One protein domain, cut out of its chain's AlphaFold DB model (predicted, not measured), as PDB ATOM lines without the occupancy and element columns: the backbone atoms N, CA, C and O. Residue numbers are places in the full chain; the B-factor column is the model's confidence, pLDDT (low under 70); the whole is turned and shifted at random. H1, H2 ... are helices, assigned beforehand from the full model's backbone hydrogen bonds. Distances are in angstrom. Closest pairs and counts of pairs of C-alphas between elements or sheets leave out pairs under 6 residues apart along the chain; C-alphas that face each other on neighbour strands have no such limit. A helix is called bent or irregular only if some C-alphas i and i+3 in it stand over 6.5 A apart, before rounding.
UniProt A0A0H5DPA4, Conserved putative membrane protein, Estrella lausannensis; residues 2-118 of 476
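Overview. This is residues 2 to 118 of the 476 residues of the protein "Conserved putative membrane protein" of Estrella lausannensis (UniProt A0A0H5DPA4). Three helices, H1, H2 and H3, form an up-and-down bundle, each running against the one before, with short H4 packed on H3; residues 2 to 28, without a named element, fold back on themselves beside the bundle. The 117 printed residues hold four named helices, H1 to H4 in chain order, and no named strand: all helix. The whole is compact, radius of gyration of the C-alphas 14.2 A, but elongated, spanning 43 by 27 by 27 A.

Along the chain. H1, residues 29 to 53, begins at C-alpha 29 (28.261, 21.363, 4.225) and measures 36.2 A; it is irregular, C-alphas 47 and 50 being 7.2 A apart, with a kink of 43 degrees near residue 47. H2 is residues 62 to 82, 30.2 A; H3 residues 88 to 105, 25.6 A; H4 residues 112 to 117, 8.6 A, ending at C-alpha 117 (35.640, 49.180, 15.146).

Arrangement. H3, the hub, touches H2 in a hairpin, closest C-alphas Val 68 and Val 101, 6.1 A, at a shallow tilt of 19 degrees, opposite ways. H1 and H2, also a hairpin, touch at Ala 37 and Ala 71, closest C-alphas 4.8 A apart. With residues 37 to 41 alone H1 touches H3, the same way, closest C-alphas Leu 41 and Cys 100, 7.4 A. H4 touches H3 at a steep tilt of 66 degrees, closest C-alphas Arg 99 and Pro 112, 4.9 A; H4 is apart from H1 and H2. Each O i to N i+4 pair is within hydrogen-bond range in H2, H3 and H4, and 19 of 21 in H1.

Size, cuts and confidence. The C-alphas farthest apart, Lys 25 and Asn 54, are 44.7 A apart. The printed part has no cut, and no link between helices is long. Residues 2 to 27 have pLDDT under 70.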
ATOM      1  N   MET A   2      45.930  31.836   7.840       22.03
ATOM      2  CA  MET A   2      46.036  33.285   7.575       22.03
ATOM      3  C   MET A   2      45.259  33.717   6.328       22.03
ATOM      4  O   MET A   2      45.771  33.679   5.216       22.03
ATOM      5  N   TYR A   3      44.021  34.143   6.576       29.28
ATOM      6  CA  TYR A   3      43.156  34.848   5.638       29.28
ATOM      7  C   TYR A   3      43.406  36.358   5.760       29.28
ATOM      8  O   TYR A   3      43.155  36.906   6.836       29.28
ATOM      9  N   PRO A   4      43.825  37.062   4.699       29.16
ATOM     10  CA  PRO A   4      43.595  38.489   4.600       29.16
ATOM     11  C   PRO A   4      42.256  38.713   3.886       29.16
ATOM     12  O   PRO A   4      42.170  38.704   2.662       29.16
ATOM     13  N   LEU A   5      41.196  38.921   4.672       34.50
ATOM     14  CA  LEU A   5      40.009  39.640   4.204       34.50
ATOM     15  C   LEU A   5      40.411  41.113   4.072       34.50
ATOM     16  O   LEU A   5      40.323  41.885   5.025       34.50
ATOM     17  N   THR A   6      40.917  41.489   2.903       34.59
ATOM     18  CA  THR A   6      41.200  42.888   2.574       34.59
ATOM     19  C   THR A   6      39.953  43.493   1.938       34.59
ATOM     20  O   THR A   6      39.772  43.422   0.725       34.59
ATOM     21  N   LEU A   7      39.085  44.099   2.756       37.16
ATOM     22  CA  LEU A   7      38.092  45.049   2.254       37.16
ATOM     23  C   LEU A   7      38.845  46.316   1.827       37.16
ATOM     24  O   LEU A   7      39.181  47.177   2.638       37.16
ATOM     25  N   THR A   8      39.193  46.390   0.545       34.41
ATOM     26  CA  THR A   8      39.845  47.564  -0.037       34.41
ATOM     27  C   THR A   8      38.783  48.581  -0.438       34.41
ATOM     28  O   THR A   8      38.027  48.399  -1.389       34.41
ATOM     29  N   HIS A   9      38.710  49.674   0.320       36.62
ATOM     30  CA  HIS A   9      37.848  50.807   0.019       36.62
ATOM     31  C   HIS A   9      38.520  51.709  -1.029       36.62
ATOM     32  O   HIS A   9      39.137  52.719  -0.697       36.62
ATOM     33  N   THR A  10      38.393  51.369  -2.310       31.47
ATOM     34  CA  THR A  10      38.759  52.272  -3.416       31.47
ATOM     35  C   THR A  10      37.606  52.365  -4.409       31.47
ATOM     36  O   THR A  10      37.452  51.501  -5.264       31.47
ATOM     37  N   GLY A  11      36.780  53.409  -4.276       33.12
ATOM     38  CA  GLY A  11      35.778  53.800  -5.274       33.12
ATOM     39  C   GLY A  11      34.692  52.753  -5.554       33.12
ATOM     40  O   GLY A  11      34.771  52.008  -6.522       33.12
ATOM     41  N   ALA A  12      33.638  52.744  -4.732       32.75
ATOM     42  CA  ALA A  12      32.347  52.092  -5.004       32.75
ATOM     43  C   ALA A  12      32.363  50.596  -5.410       32.75
ATOM     44  O   ALA A  12      31.420  50.127  -6.053       32.75
ATOM     45  N   ARG A  13      33.383  49.817  -5.022       38.09
ATOM     46  CA  ARG A  13      33.398  48.355  -5.207       38.09
ATOM     47  C   ARG A  13      33.708  47.628  -3.904       38.09
ATOM     48  O   ARG A  13      34.783  47.780  -3.339       38.09
ATOM     49  N   TRP A  14      32.749  46.818  -3.466       47.28
ATOM     50  CA  TRP A  14      32.842  45.933  -2.308       47.28
ATOM     51  C   TRP A  14      33.216  44.533  -2.800       47.28
ATOM     52  O   TRP A  14      32.406  43.880  -3.458       47.28
ATOM     53  N   HIS A  15      34.431  44.075  -2.514       47.47
ATOM     54  CA  HIS A  15      34.866  42.719  -2.841       47.47
ATOM     55  C   HIS A  15      35.080  41.932  -1.538       47.47
ATOM     56  O   HIS A  15      36.064  42.156  -0.835       47.47
ATOM     57  N   LEU A  16      34.158  41.016  -1.188       53.91
ATOM     58  CA  LEU A  16      34.453  39.953  -0.213       53.91
ATOM     59  C   LEU A  16      35.314  38.896  -0.910       53.91
ATOM     60  O   LEU A  16      34.817  37.831  -1.295       53.91
ATOM     61  N   ASP A  17      36.590  39.202  -1.105       48.19
ATOM     62  CA  ASP A  17      37.527  38.238  -1.657       48.19
ATOM     63  C   ASP A  17      38.062  37.330  -0.537       48.19
ATOM     64  O   ASP A  17      38.602  37.768   0.478       48.19
ATOM     65  N   THR A  18      37.888  36.024  -0.762       50.09
ATOM     66  CA  THR A  18      38.493  34.884  -0.046       50.09
ATOM     67  C   THR A  18      38.144  34.678   1.436       50.09
ATOM     68  O   THR A  18      38.936  34.935   2.334       50.09
ATOM     69  N   LEU A  19      36.993  34.031   1.676       46.19
ATOM     70  CA  LEU A  19      36.708  33.289   2.919       46.19
ATOM     71  C   LEU A  19      36.903  31.767   2.797       46.19
ATOM     72  O   LEU A  19      36.780  31.059   3.790       46.19
ATOM     73  N   VAL A  20      37.164  31.232   1.597       45.88
ATOM     74  CA  VAL A  20      37.175  29.775   1.387       45.88
ATOM     75  C   VAL A  20      38.329  29.359   0.484       45.88
ATOM     76  O   VAL A  20      38.199  29.308  -0.733       45.88
ATOM     77  N   ALA A  21      39.455  29.027   1.109       40.88
ATOM     78  CA  ALA A  21      40.469  28.161   0.527       40.88
ATOM     79  C   ALA A  21      40.772  27.058   1.550       40.88
ATOM     80  O   ALA A  21      41.687  27.170   2.359       40.88
ATOM     81  N   THR A  22      39.961  26.000   1.552       42.94
ATOM     82  CA  THR A  22      40.319  24.747   2.228       42.94
ATOM     83  C   THR A  22      40.665  23.715   1.172       42.94
ATOM     84  O   THR A  22      39.785  23.182   0.499       42.94
ATOM     85  N   ASP A  23      41.960  23.446   1.059       42.06
ATOM     86  CA  ASP A  23      42.595  22.512   0.132       42.06
ATOM     87  C   ASP A  23      42.400  21.044   0.575       42.06
ATOM     88  O   ASP A  23      43.343  20.277   0.761       42.06
ATOM     89  N   SER A  24      41.151  20.637   0.837       44.44
ATOM     90  CA  SER A  24      40.839  19.265   1.245       44.44
ATOM     91  C   SER A  24      39.684  18.698   0.425       44.44
ATOM     92  O   SER A  24      38.634  19.319   0.276       44.44
ATOM     93  N   LYS A  25      39.875  17.484  -0.104       46.53
ATOM     94  CA  LYS A  25      38.977  16.739  -1.010       46.53
ATOM     95  C   LYS A  25      37.564  16.429  -0.457       46.53
ATOM     96  O   LYS A  25      36.839  15.641  -1.060       46.53
ATOM     97  N   LYS A  26      37.143  17.022   0.664       48.03
ATOM     98  CA  LYS A  26      35.777  16.954   1.202       48.03
ATOM     99  C   LYS A  26      35.317  18.345   1.618       48.03
ATOM    100  O   LYS A  26      35.527  18.778   2.744       48.03
ATOM    101  N   GLU A  27      34.656  19.030   0.697       61.47
ATOM    102  CA  GLU A  27      33.956  20.273   0.992       61.47
ATOM    103  C   GLU A  27      32.826  19.995   2.001       61.47
ATOM    104  O   GLU A  27      31.860  19.284   1.695       61.47
ATOM    105  N   THR A  28      32.970  20.508   3.223       76.06
ATOM    106  CA  THR A  28      31.963  20.368   4.280       76.06
ATOM    107  C   THR A  28      30.677  21.103   3.898       76.06
ATOM    108  O   THR A  28      30.680  22.057   3.115       76.06
ATOM    109  N   GLU A  29      29.540  20.678   4.454       80.00
ATOM    110  CA  GLU A  29      28.261  21.363   4.225       80.00
ATOM    111  C   GLU A  29      28.327  22.842   4.644       80.00
ATOM    112  O   GLU A  29      27.820  23.710   3.930       80.00
ATOM    113  N   SER A  30      29.029  23.148   5.740       74.62
ATOM    114  CA  SER A  30      29.260  24.520   6.199       74.62
ATOM    115  C   SER A  30      30.031  25.351   5.170       74.62
ATOM    116  O   SER A  30      29.591  26.457   4.859       74.62
ATOM    117  N   ALA A  31      31.100  24.822   4.564       76.12
ATOM    118  CA  ALA A  31      31.869  25.519   3.526       76.12
ATOM    119  C   ALA A  31      31.002  25.888   2.307       76.12
ATOM    120  O   ALA A  31      31.039  27.028   1.834       76.12
ATOM    121  N   LYS A  32      30.132  24.972   1.859       81.00
ATOM    122  CA  LYS A  32      29.160  25.242   0.779       81.00
ATOM    123  C   LYS A  32      28.172  26.341   1.156       81.00
ATOM    124  O   LYS A  32      27.800  27.162   0.315       81.00
ATOM    125  N   LEU A  33      27.708  26.354   2.405       81.56
ATOM    126  CA  LEU A  33      26.810  27.395   2.903       81.56
ATOM    127  C   LEU A  33      27.515  28.759   2.973       81.56
ATOM    128  O   LEU A  33      26.922  29.750   2.542       81.56
ATOM    129  N   PHE A  34      28.773  28.807   3.426       81.50
ATOM    130  CA  PHE A  34      29.604  30.019   3.434       81.50
ATOM    131  C   PHE A  34      29.763  30.603   2.029       81.50
ATOM    132  O   PHE A  34      29.435  31.771   1.816       81.50
ATOM    133  N   GLN A  35      30.180  29.798   1.047       81.62
ATOM    134  CA  GLN A  35      30.326  30.257  -0.341       81.62
ATOM    135  C   GLN A  35      29.013  30.804  -0.909       81.62
ATOM    136  O   GLN A  35      29.000  31.845  -1.568       81.62
ATOM    137  N   LYS A  36      27.885  30.132  -0.635       86.31
ATOM    138  CA  LYS A  36      26.560  30.608  -1.059       86.31
ATOM    139  C   LYS A  36      26.214  31.953  -0.424       86.31
ATOM    140  O   LYS A  36      25.747  32.835  -1.138       86.31
ATOM    141  N   ALA A  37      26.452  32.122   0.877       82.31
ATOM    142  CA  ALA A  37      26.188  33.379   1.574       82.31
ATOM    143  C   ALA A  37      27.052  34.525   1.022       82.31
ATOM    144  O   ALA A  37      26.523  35.591   0.716       82.31
ATOM    145  N   VAL A  38      28.351  34.283   0.808       84.06
ATOM    146  CA  VAL A  38      29.276  35.257   0.200       84.06
ATOM    147  C   VAL A  38      28.823  35.640  -1.208       84.06
ATOM    148  O   VAL A  38      28.744  36.824  -1.524       84.06
ATOM    149  N   LYS A  39      28.455  34.662  -2.046       86.19
ATOM    150  CA  LYS A  39      27.970  34.919  -3.409       86.19
ATOM    151  C   LYS A  39      26.722  35.806  -3.416       86.19
ATOM    152  O   LYS A  39      26.662  36.741  -4.210       86.19
ATOM    153  N   LYS A  40      25.759  35.527  -2.531       87.06
ATOM    154  CA  LYS A  40      24.536  36.329  -2.360       87.06
ATOM    155  C   LYS A  40      24.861  37.765  -1.938       87.06
ATOM    156  O   LYS A  40      24.369  38.712  -2.542       87.06
ATOM    157  N   LEU A  41      25.753  37.940  -0.961       85.25
ATOM    158  CA  LEU A  41      26.159  39.271  -0.501       85.25
ATOM    159  C   LEU A  41      26.905  40.061  -1.579       85.25
ATOM    160  O   LEU A  41      26.545  41.202  -1.837       85.25
ATOM    161  N   ASN A  42      27.879  39.457  -2.264       84.00
ATOM    162  CA  ASN A  42      28.599  40.115  -3.363       84.00
ATOM    163  C   ASN A  42      27.648  40.554  -4.483       84.00
ATOM    164  O   ASN A  42      27.785  41.646  -5.034       84.00
ATOM    165  N   HIS A  43      26.661  39.719  -4.808       87.44
ATOM    166  CA  HIS A  43      25.636  40.070  -5.780       87.44
ATOM    167  C   HIS A  43      24.766  41.242  -5.298       87.44
ATOM    168  O   HIS A  43      24.590  42.204  -6.044       87.44
ATOM    169  N   ALA A  44      24.311  41.218  -4.040       82.81
ATOM    170  CA  ALA A  44      23.556  42.313  -3.431       82.81
ATOM    171  C   ALA A  44      24.330  43.644  -3.442       82.81
ATOM    172  O   ALA A  44      23.790  44.656  -3.885       82.81
ATOM    173  N   PHE A  45      25.603  43.648  -3.030       84.81
ATOM    174  CA  PHE A  45      26.453  44.846  -3.064       84.81
ATOM    175  C   PHE A  45      26.656  45.378  -4.485       84.81
ATOM    176  O   PHE A  45      26.623  46.589  -4.698       84.81
ATOM    177  N   LYS A  46      26.828  44.489  -5.471       86.12
ATOM    178  CA  LYS A  46      26.956  44.887  -6.878       86.12
ATOM    179  C   LYS A  46      25.687  45.571  -7.392       86.12
ATOM    180  O   LYS A  46      25.792  46.572  -8.093       86.12
ATOM    181  N   MET A  47      24.512  45.042  -7.052       84.88
ATOM    182  CA  MET A  47      23.227  45.637  -7.439       84.88
ATOM    183  C   MET A  47      22.978  46.978  -6.738       84.88
ATOM    184  O   MET A  47      22.498  47.914  -7.366       84.88
ATOM    185  N   ALA A  48      23.365  47.088  -5.468       83.75
ATOM    186  CA  ALA A  48      23.181  48.285  -4.654       83.75
ATOM    187  C   ALA A  48      24.177  49.420  -4.946       83.75
ATOM    188  O   ALA A  48      24.019  50.512  -4.410       83.75
ATOM    189  N   ALA A  49      25.215  49.192  -5.759       82.69
ATOM    190  CA  ALA A  49      26.289  50.167  -5.960       82.69
ATOM    191  C   ALA A  49      25.776  51.542  -6.431       82.69
ATOM    192  O   ALA A  49      26.257  52.566  -5.951       82.69
ATOM    193  N   GLY A  50      24.776  51.564  -7.321       77.56
ATOM    194  CA  GLY A  50      24.138  52.804  -7.775       77.56
ATOM    195  C   GLY A  50      23.302  53.485  -6.686       77.56
ATOM    196  O   GLY A  50      23.391  54.698  -6.517       77.56
ATOM    197  N   ASP A  51      22.544  52.713  -5.903       77.62
ATOM    198  CA  ASP A  51      21.724  53.245  -4.805       77.62
ATOM    199  C   ASP A  51      22.604  53.894  -3.730       77.62
ATOM    200  O   ASP A  51      22.344  55.018  -3.302       77.62
ATOM    201  N   LEU A  52      23.709  53.234  -3.370       79.81
ATOM    202  CA  LEU A  52      24.681  53.742  -2.402       79.81
ATOM    203  C   LEU A  52      25.334  55.049  -2.867       79.81
ATOM    204  O   LEU A  52      25.476  55.976  -2.069       79.81
ATOM    205  N   GLN A  53      25.696  55.152  -4.150       78.50
ATOM    206  CA  GLN A  53      26.241  56.392  -4.721       78.50
ATOM    207  C   GLN A  53      25.236  57.546  -4.650       78.50
ATOM    208  O   GLN A  53      25.617  58.679  -4.359       78.50
ATOM    209  N   ASN A  54      23.953  57.249  -4.850       79.00
ATOM    210  CA  ASN A  54      22.874  58.233  -4.823       79.00
ATOM    211  C   ASN A  54      22.284  58.464  -3.421       79.00
ATOM    212  O   ASN A  54      21.270  59.149  -3.299       79.00
ATOM    213  N   LYS A  55      22.891  57.903  -2.361       81.38
ATOM    214  CA  LYS A  55      22.384  57.948  -0.973       81.38
ATOM    215  C   LYS A  55      20.936  57.459  -0.839       81.38
ATOM    216  O   LYS A  55      20.192  57.905   0.033       81.38
ATOM    217  N   VAL A  56      20.542  56.520  -1.690       83.94
ATOM    218  CA  VAL A  56      19.266  55.815  -1.611       83.94
ATOM    219  C   VAL A  56      19.468  54.560  -0.770       83.94
ATOM    220  O   VAL A  56      20.472  53.860  -0.898       83.94
ATOM    221  N   HIS A  57      18.509  54.255   0.104       85.81
ATOM    222  CA  HIS A  57      18.580  53.040   0.906       85.81
ATOM    223  C   HIS A  57      18.570  51.795  -0.015       85.81
ATOM    224  O   HIS A  57      17.563  51.545  -0.678       85.81
ATOM    225  N   PRO A  58      19.620  50.950  -0.024       84.69
ATOM    226  CA  PRO A  58      19.804  49.899  -1.032       84.69
ATOM    227  C   PRO A  58      18.749  48.788  -0.947       84.69
ATOM    228  O   PRO A  58      18.371  48.184  -1.941       84.69
ATOM    229  N   MET A  59      18.216  48.537   0.251       84.50
ATOM    230  CA  MET A  59      17.138  47.561   0.462       84.50
ATOM    231  C   MET A  59      15.790  47.969  -0.168       84.50
ATOM    232  O   MET A  59      14.866  47.166  -0.116       84.50
ATOM    233  N   LYS A  60      15.657  49.172  -0.759       81.81
ATOM    234  CA  LYS A  60      14.492  49.528  -1.595       81.81
ATOM    235  C   LYS A  60      14.414  48.704  -2.877       81.81
ATOM    236  O   LYS A  60      13.341  48.548  -3.444       81.81
ATOM    237  N   ASN A  61      15.556  48.223  -3.355       82.69
ATOM    238  CA  ASN A  61      15.606  47.332  -4.494       82.69
ATOM    239  C   ASN A  61      15.219  45.920  -4.033       82.69
ATOM    240  O   ASN A  61      15.975  45.286  -3.296       82.69
ATOM    241  N   ASP A  62      14.063  45.423  -4.480       80.50
ATOM    242  CA  ASP A  62      13.534  44.103  -4.099       80.50
ATOM    243  C   ASP A  62      14.562  42.977  -4.307       80.50
ATOM    244  O   ASP A  62      14.701  42.089  -3.467       80.50
ATOM    245  N   ALA A  63      15.354  43.039  -5.385       83.19
ATOM    246  CA  ALA A  63      16.387  42.041  -5.644       83.19
ATOM    247  C   ALA A  63      17.525  42.115  -4.613       83.19
ATOM    248  O   ALA A  63      18.020  41.084  -4.160       83.19
ATOM    249  N   VAL A  64      17.930  43.322  -4.200       85.94
ATOM    250  CA  VAL A  64      18.903  43.507  -3.110       85.94
ATOM    251  C   VAL A  64      18.325  42.983  -1.797       85.94
ATOM    252  O   VAL A  64      19.011  42.246  -1.084       85.94
ATOM    253  N   TYR A  65      17.067  43.315  -1.494       86.62
ATOM    254  CA  TYR A  65      16.374  42.853  -0.293       86.62
ATOM    255  C   TYR A  65      16.356  41.323  -0.204       86.62
ATOM    256  O   TYR A  65      16.776  40.765   0.815       86.62
ATOM    257  N   ASP A  66      15.926  40.648  -1.271       84.75
ATOM    258  CA  ASP A  66      15.824  39.190  -1.329       84.75
ATOM    259  C   ASP A  66      17.189  38.521  -1.139       84.75
ATOM    260  O   ASP A  66      17.325  37.581  -0.348       84.75
ATOM    261  N   GLU A  67      18.231  39.035  -1.793       88.50
ATOM    262  CA  GLU A  67      19.590  38.505  -1.673       88.50
ATOM    263  C   GLU A  67      20.153  38.675  -0.252       88.50
ATOM    264  O   GLU A  67      20.719  37.728   0.306       88.50
ATOM    265  N   VAL A  68      19.955  39.842   0.375       88.50
ATOM    266  CA  VAL A  68      20.374  40.105   1.764       88.50
ATOM    267  C   VAL A  68      19.574  39.249   2.752       88.50
ATOM    268  O   VAL A  68      20.132  38.724   3.726       88.50
ATOM    269  N   TYR A  69      18.273  39.073   2.523       88.62
ATOM    270  CA  TYR A  69      17.412  38.245   3.363       88.62
ATOM    271  C   TYR A  69      17.799  36.763   3.290       88.62
ATOM    272  O   TYR A  69      17.935  36.100   4.327       88.62
ATOM    273  N   ASP A  70      18.046  36.247   2.088       87.88
ATOM    274  CA  ASP A  70      18.503  34.876   1.879       87.88
ATOM    275  C   ASP A  70      19.910  34.640   2.432       87.88
ATOM    276  O   ASP A  70      20.140  33.605   3.070       87.88
ATOM    277  N   ALA A  71      20.827  35.601   2.293       89.12
ATOM    278  CA  ALA A  71      22.126  35.551   2.962       89.12
ATOM    279  C   ALA A  71      21.958  35.427   4.486       89.12
ATOM    280  O   ALA A  71      22.566  34.553   5.105       89.12
ATOM    281  N   GLY A  72      21.057  36.209   5.089       90.31
ATOM    282  CA  GLY A  72      20.721  36.104   6.513       90.31
ATOM    283  C   GLY A  72      20.211  34.716   6.927       90.31
ATOM    284  O   GLY A  72      20.607  34.197   7.974       90.31
ATOM    285  N   LYS A  73      19.370  34.069   6.107       91.31
ATOM    286  CA  LYS A  73      18.923  32.682   6.354       91.31
ATOM    287  C   LYS A  73      20.074  31.684   6.259       91.31
ATOM    288  O   LYS A  73      20.131  30.751   7.059       91.31
ATOM    289  N   LEU A  74      20.963  31.850   5.280       89.75
ATOM    290  CA  LEU A  74      22.133  30.989   5.108       89.75
ATOM    291  C   LEU A  74      23.087  31.115   6.295       89.75
ATOM    292  O   LEU A  74      23.508  30.090   6.817       89.75
ATOM    293  N   ILE A  75      23.340  32.330   6.787       90.38
ATOM    294  CA  ILE A  75      24.164  32.574   7.980       90.38
ATOM    295  C   ILE A  75      23.613  31.815   9.191       90.38
ATOM    296  O   ILE A  75      24.363  31.100   9.846       90.38
ATOM    297  N   LYS A  76      22.296  31.857   9.435       92.19
ATOM    298  CA  LYS A  76      21.682  31.065  10.517       92.19
ATOM    299  C   LYS A  76      21.902  29.558  10.349       92.19
ATOM    300  O   LYS A  76      22.100  28.850  11.330       92.19
ATOM    301  N   LYS A  77      21.865  29.045   9.113       90.00
ATOM    302  CA  LYS A  77      22.163  27.629   8.835       90.00
ATOM    303  C   LYS A  77      23.634  27.302   9.083       90.00
ATOM    304  O   LYS A  77      23.910  26.244   9.636       90.00
ATOM    305  N   ILE A  78      24.547  28.202   8.714       86.31
ATOM    306  CA  ILE A  78      25.980  28.077   9.004       86.31
ATOM    307  C   ILE A  78      26.189  27.974  10.513       86.31
ATOM    308  O   ILE A  78      26.823  27.025  10.953       86.31
ATOM    309  N   GLU A  79      25.604  28.883  11.300       90.19
ATOM    310  CA  GLU A  79      25.700  28.880  12.767       90.19
ATOM    311  C   GLU A  79      25.234  27.562  13.386       90.19
ATOM    312  O   GLU A  79      25.911  26.998  14.247       90.19
ATOM    313  N   THR A  80      24.102  27.036  12.916       90.94
ATOM    314  CA  THR A  80      23.601  25.727  13.350       90.94
ATOM    315  C   THR A  80      24.558  24.599  12.963       90.94
ATOM    316  O   THR A  80      24.788  23.703  13.771       90.94
ATOM    317  N   ALA A  81      25.128  24.640  11.754       84.69
ATOM    318  CA  ALA A  81      26.016  23.600  11.237       84.69
ATOM    319  C   ALA A  81      27.384  23.571  11.940       84.69
ATOM    320  O   ALA A  81      27.903  22.491  12.208       84.69
ATOM    321  N   ILE A  82      27.964  24.734  12.256       84.25
ATOM    322  CA  ILE A  82      29.237  24.822  12.994       84.25
ATOM    323  C   ILE A  82      29.047  24.554  14.497       84.25
ATOM    324  O   ILE A  82      29.969  24.107  15.180       84.25
ATOM    325  N   GLY A  83      27.834  24.778  15.011       85.00
ATOM    326  CA  GLY A  83      27.436  24.423  16.367       85.00
ATOM    327  C   GLY A  83      28.253  25.116  17.464       85.00
ATOM    328  O   GLY A  83      28.912  26.136  17.266       85.00
ATOM    329  N   LYS A  84      28.203  24.552  18.677       81.94
ATOM    330  CA  LYS A  84      28.873  25.123  19.863       81.94
ATOM    331  C   LYS A  84      30.399  24.964  19.845       81.94
ATOM    332  O   LYS A  84      31.087  25.718  20.528       81.94
ATOM    333  N   HIS A  85      30.912  24.011  19.068       79.50
ATOM    334  CA  HIS A  85      32.340  23.682  18.974       79.50
ATOM    335  C   HIS A  85      33.057  24.407  17.828       79.50
ATOM    336  O   HIS A  85      34.189  24.059  17.506       79.50
ATOM    337  N   ALA A  86      32.412  25.408  17.223       83.62
ATOM    338  CA  ALA A  86      33.009  26.228  16.180       83.62
ATOM    339  C   ALA A  86      34.343  26.845  16.631       83.62
ATOM    340  O   ALA A  86      34.449  27.356  17.761       83.62
ATOM    341  N   SER A  87      35.326  26.826  15.729       83.00
ATOM    342  CA  SER A  87      36.619  27.481  15.931       83.00
ATOM    343  C   SER A  87      36.452  28.999  16.101       83.00
ATOM    344  O   SER A  87      35.387  29.564  15.825       83.00
ATOM    345  N   ALA A  88      37.487  29.681  16.594       82.19
ATOM    346  CA  ALA A  88      37.462  31.141  16.683       82.19
ATOM    347  C   ALA A  88      37.353  31.772  15.283       82.19
ATOM    348  O   ALA A  88      36.634  32.753  15.095       82.19
ATOM    349  N   GLU A  89      38.000  31.154  14.299       81.69
ATOM    350  CA  GLU A  89      37.995  31.545  12.896       81.69
ATOM    351  C   GLU A  89      36.602  31.410  12.271       81.69
ATOM    352  O   GLU A  89      36.130  32.348  11.630       81.69
ATOM    353  N   ASP A  90      35.902  30.295  12.512       81.06
ATOM    354  CA  ASP A  90      34.524  30.103  12.029       81.06
ATOM    355  C   ASP A  90      33.579  31.163  12.609       81.06
ATOM    356  O   ASP A  90      32.715  31.701  11.910       81.06
ATOM    357  N   LYS A  91      33.749  31.486  13.897       85.62
ATOM    358  CA  LYS A  91      32.951  32.513  14.580       85.62
ATOM    359  C   LYS A  91      33.218  33.904  14.011       85.62
ATOM    360  O   LYS A  91      32.261  34.646  13.787       85.62
ATOM    361  N   GLU A  92      34.477  34.249  13.745       87.88
ATOM    362  CA  GLU A  92      34.830  35.531  13.127       87.88
ATOM    363  C   GLU A  92      34.308  35.619  11.688       87.88
ATOM    364  O   GLU A  92      33.723  36.636  11.315       87.88
ATOM    365  N   ALA A  93      34.410  34.545  10.901       83.12
ATOM    366  CA  ALA A  93      33.860  34.485   9.547       83.12
ATOM    367  C   ALA A  93      32.342  34.731   9.529       83.12
ATOM    368  O   ALA A  93      31.839  35.541   8.744       83.12
ATOM    369  N   VAL A  94      31.597  34.080  10.429       87.00
ATOM    370  CA  VAL A  94      30.163  34.356  10.626       87.00
ATOM    371  C   VAL A  94      29.938  35.809  11.053       87.00
ATOM    372  O   VAL A  94      29.018  36.455  10.546       87.00
ATOM    373  N   GLY A  95      30.767  36.335  11.956       90.44
ATOM    374  CA  GLY A  95      30.714  37.725  12.411       90.44
ATOM    375  C   GLY A  95      30.844  38.727  11.264       90.44
ATOM    376  O   GLY A  95      30.032  39.646  11.157       90.44
ATOM    377  N   VAL A  96      31.796  38.517  10.354       89.75
ATOM    378  CA  VAL A  96      31.968  39.340   9.145       89.75
ATOM    379  C   VAL A  96      30.714  39.297   8.273       89.75
ATOM    380  O   VAL A  96      30.176  40.349   7.925       89.75
ATOM    381  N   LEU A  97      30.179  38.106   7.980       90.81
ATOM    382  CA  LEU A  97      28.962  37.974   7.169       90.81
ATOM    383  C   LEU A  97      27.756  38.686   7.798       90.81
ATOM    384  O   LEU A  97      26.980  39.338   7.095       90.81
ATOM    385  N   LYS A  98      27.602  38.595   9.124       93.56
ATOM    386  CA  LYS A  98      26.549  39.309   9.859       93.56
ATOM    387  C   LYS A  98      26.696  40.821   9.738       93.56
ATOM    388  O   LYS A  98      25.696  41.492   9.494       93.56
ATOM    389  N   ARG A  99      27.916  41.350   9.857       94.50
ATOM    390  CA  ARG A  99      28.182  42.787   9.695       94.50
ATOM    391  C   ARG A  99      27.927  43.262   8.267       94.50
ATOM    392  O   ARG A  99      27.370  44.340   8.104       94.50
ATOM    393  N   CYS A 100      28.207  42.452   7.246       92.25
ATOM    394  CA  CYS A 100      27.820  42.762   5.863       92.25
ATOM    395  C   CYS A 100      26.298  42.881   5.695       92.25
ATOM    396  O   CYS A 100      25.811  43.851   5.117       92.25
ATOM    397  N   VAL A 101      25.532  41.928   6.242       93.06
ATOM    398  CA  VAL A 101      24.058  42.003   6.244       93.06
ATOM    399  C   VAL A 101      23.575  43.237   7.007       93.06
ATOM    400  O   VAL A 101      22.666  43.927   6.546       93.06
ATOM    401  N   MET A 102      24.166  43.516   8.170       93.94
ATOM    402  CA  MET A 102      23.816  44.667   9.000       93.94
ATOM    403  C   MET A 102      24.092  45.985   8.271       93.94
ATOM    404  O   MET A 102      23.207  46.828   8.208       93.94
ATOM    405  N   SER A 103      25.268  46.127   7.658       93.56
ATOM    406  CA  SER A 103      25.667  47.290   6.860       93.56
ATOM    407  C   SER A 103      24.610  47.630   5.807       93.56
ATOM    408  O   SER A 103      24.072  48.736   5.807       93.56
ATOM    409  N   MET A 104      24.196  46.651   4.994       91.50
ATOM    410  CA  MET A 104      23.163  46.842   3.967       91.50
ATOM    411  C   MET A 104      21.803  47.256   4.547       91.50
ATOM    412  O   MET A 104      21.100  48.085   3.969       91.50
ATOM    413  N   ARG A 105      21.436  46.716   5.715       91.81
ATOM    414  CA  ARG A 105      20.195  47.071   6.427       91.81
ATOM    415  C   ARG A 105      20.212  48.465   7.055       91.81
ATOM    416  O   ARG A 105      19.148  48.976   7.377       91.81
ATOM    417  N   LEU A 106      21.392  49.051   7.246       92.50
ATOM    418  CA  LEU A 106      21.584  50.404   7.779       92.50
ATOM    419  C   LEU A 106      21.797  51.455   6.679       92.50
ATOM    420  O   LEU A 106      22.188  52.584   6.970       92.50
ATOM    421  N   GLY A 107      21.591  51.085   5.413       89.62
ATOM    422  CA  GLY A 107      21.800  51.979   4.279       89.62
ATOM    423  C   GLY A 107      23.162  51.854   3.596       89.62
ATOM    424  O   GLY A 107      23.450  52.619   2.685       89.62
ATOM    425  N   GLY A 108      24.020  50.928   4.035       88.81
ATOM    426  CA  GLY A 108      25.319  50.601   3.429       88.81
ATOM    427  C   GLY A 108      26.448  51.620   3.627       88.81
ATOM    428  O   GLY A 108      27.595  51.296   3.338       88.81
ATOM    429  N   SER A 109      26.164  52.814   4.159       90.50
ATOM    430  CA  SER A 109      27.200  53.810   4.494       90.50
ATOM    431  C   SER A 109      28.035  53.395   5.711       90.50
ATOM    432  O   SER A 109      29.246  53.595   5.734       90.50
ATOM    433  N   ILE A 110      27.410  52.759   6.709       93.25
ATOM    434  CA  ILE A 110      28.121  52.155   7.840       93.25
ATOM    435  C   ILE A 110      28.720  50.821   7.382       93.25
ATOM    436  O   ILE A 110      27.999  49.830   7.235       93.25
ATOM    437  N   THR A 111      30.028  50.781   7.142       92.69
ATOM    438  CA  THR A 111      30.705  49.592   6.604       92.69
ATOM    439  C   THR A 111      30.870  48.483   7.662       92.69
ATOM    440  O   THR A 111      30.790  48.755   8.867       92.69
ATOM    441  N   PRO A 112      31.137  47.223   7.264       92.38
ATOM    442  CA  PRO A 112      31.476  46.156   8.209       92.38
ATOM    443  C   PRO A 112      32.682  46.477   9.109       92.38
ATOM    444  O   PRO A 112      32.697  46.075  10.274       92.38
ATOM    445  N   GLU A 113      33.665  47.221   8.602       92.75
ATOM    446  CA  GLU A 113      34.855  47.676   9.335       92.75
ATOM    447  C   GLU A 113      34.476  48.715  10.385       92.75
ATOM    448  O   GLU A 113      34.913  48.601  11.529       92.75
ATOM    449  N   ILE A 114      33.616  49.677  10.026       94.75
ATOM    450  CA  ILE A 114      33.097  50.672  10.972       94.75
ATOM    451  C   ILE A 114      32.318  49.966  12.085       94.75
ATOM    452  O   ILE A 114      32.541  50.264  13.257       94.75
ATOM    453  N   LEU A 115      31.467  48.984  11.757       94.94
ATOM    454  CA  LEU A 115      30.760  48.178  12.763       94.94
ATOM    455  C   LEU A 115      31.733  47.423  13.678       94.94
ATOM    456  O   LEU A 115      31.569  47.440  14.896       94.94
ATOM    457  N   LYS A 116      32.772  46.798  13.110       94.56
ATOM    458  CA  LYS A 116      33.788  46.059  13.873       94.56
ATOM    459  C   LYS A 116      34.592  46.974  14.804       94.56
ATOM    460  O   LYS A 116      34.880  46.573  15.928       94.56
ATOM    461  N   ALA A 117      34.935  48.178  14.350       95.75
ATOM    462  CA  ALA A 117      35.640  49.180  15.146       95.75
ATOM    463  C   ALA A 117      34.754  49.808  16.240       95.75
ATOM    464  O   ALA A 117      35.276  50.300  17.235       95.75
ATOM    465  N   ASN A 118      33.425  49.748  16.089       96.38
ATOM    466  CA  ASN A 118      32.450  50.368  16.990       96.38
ATOM    467  C   ASN A 118      31.465  49.332  17.577       96.38
ATOM    468  O   ASN A 118      30.257  49.395  17.314       96.38
TER     469      ASN A 118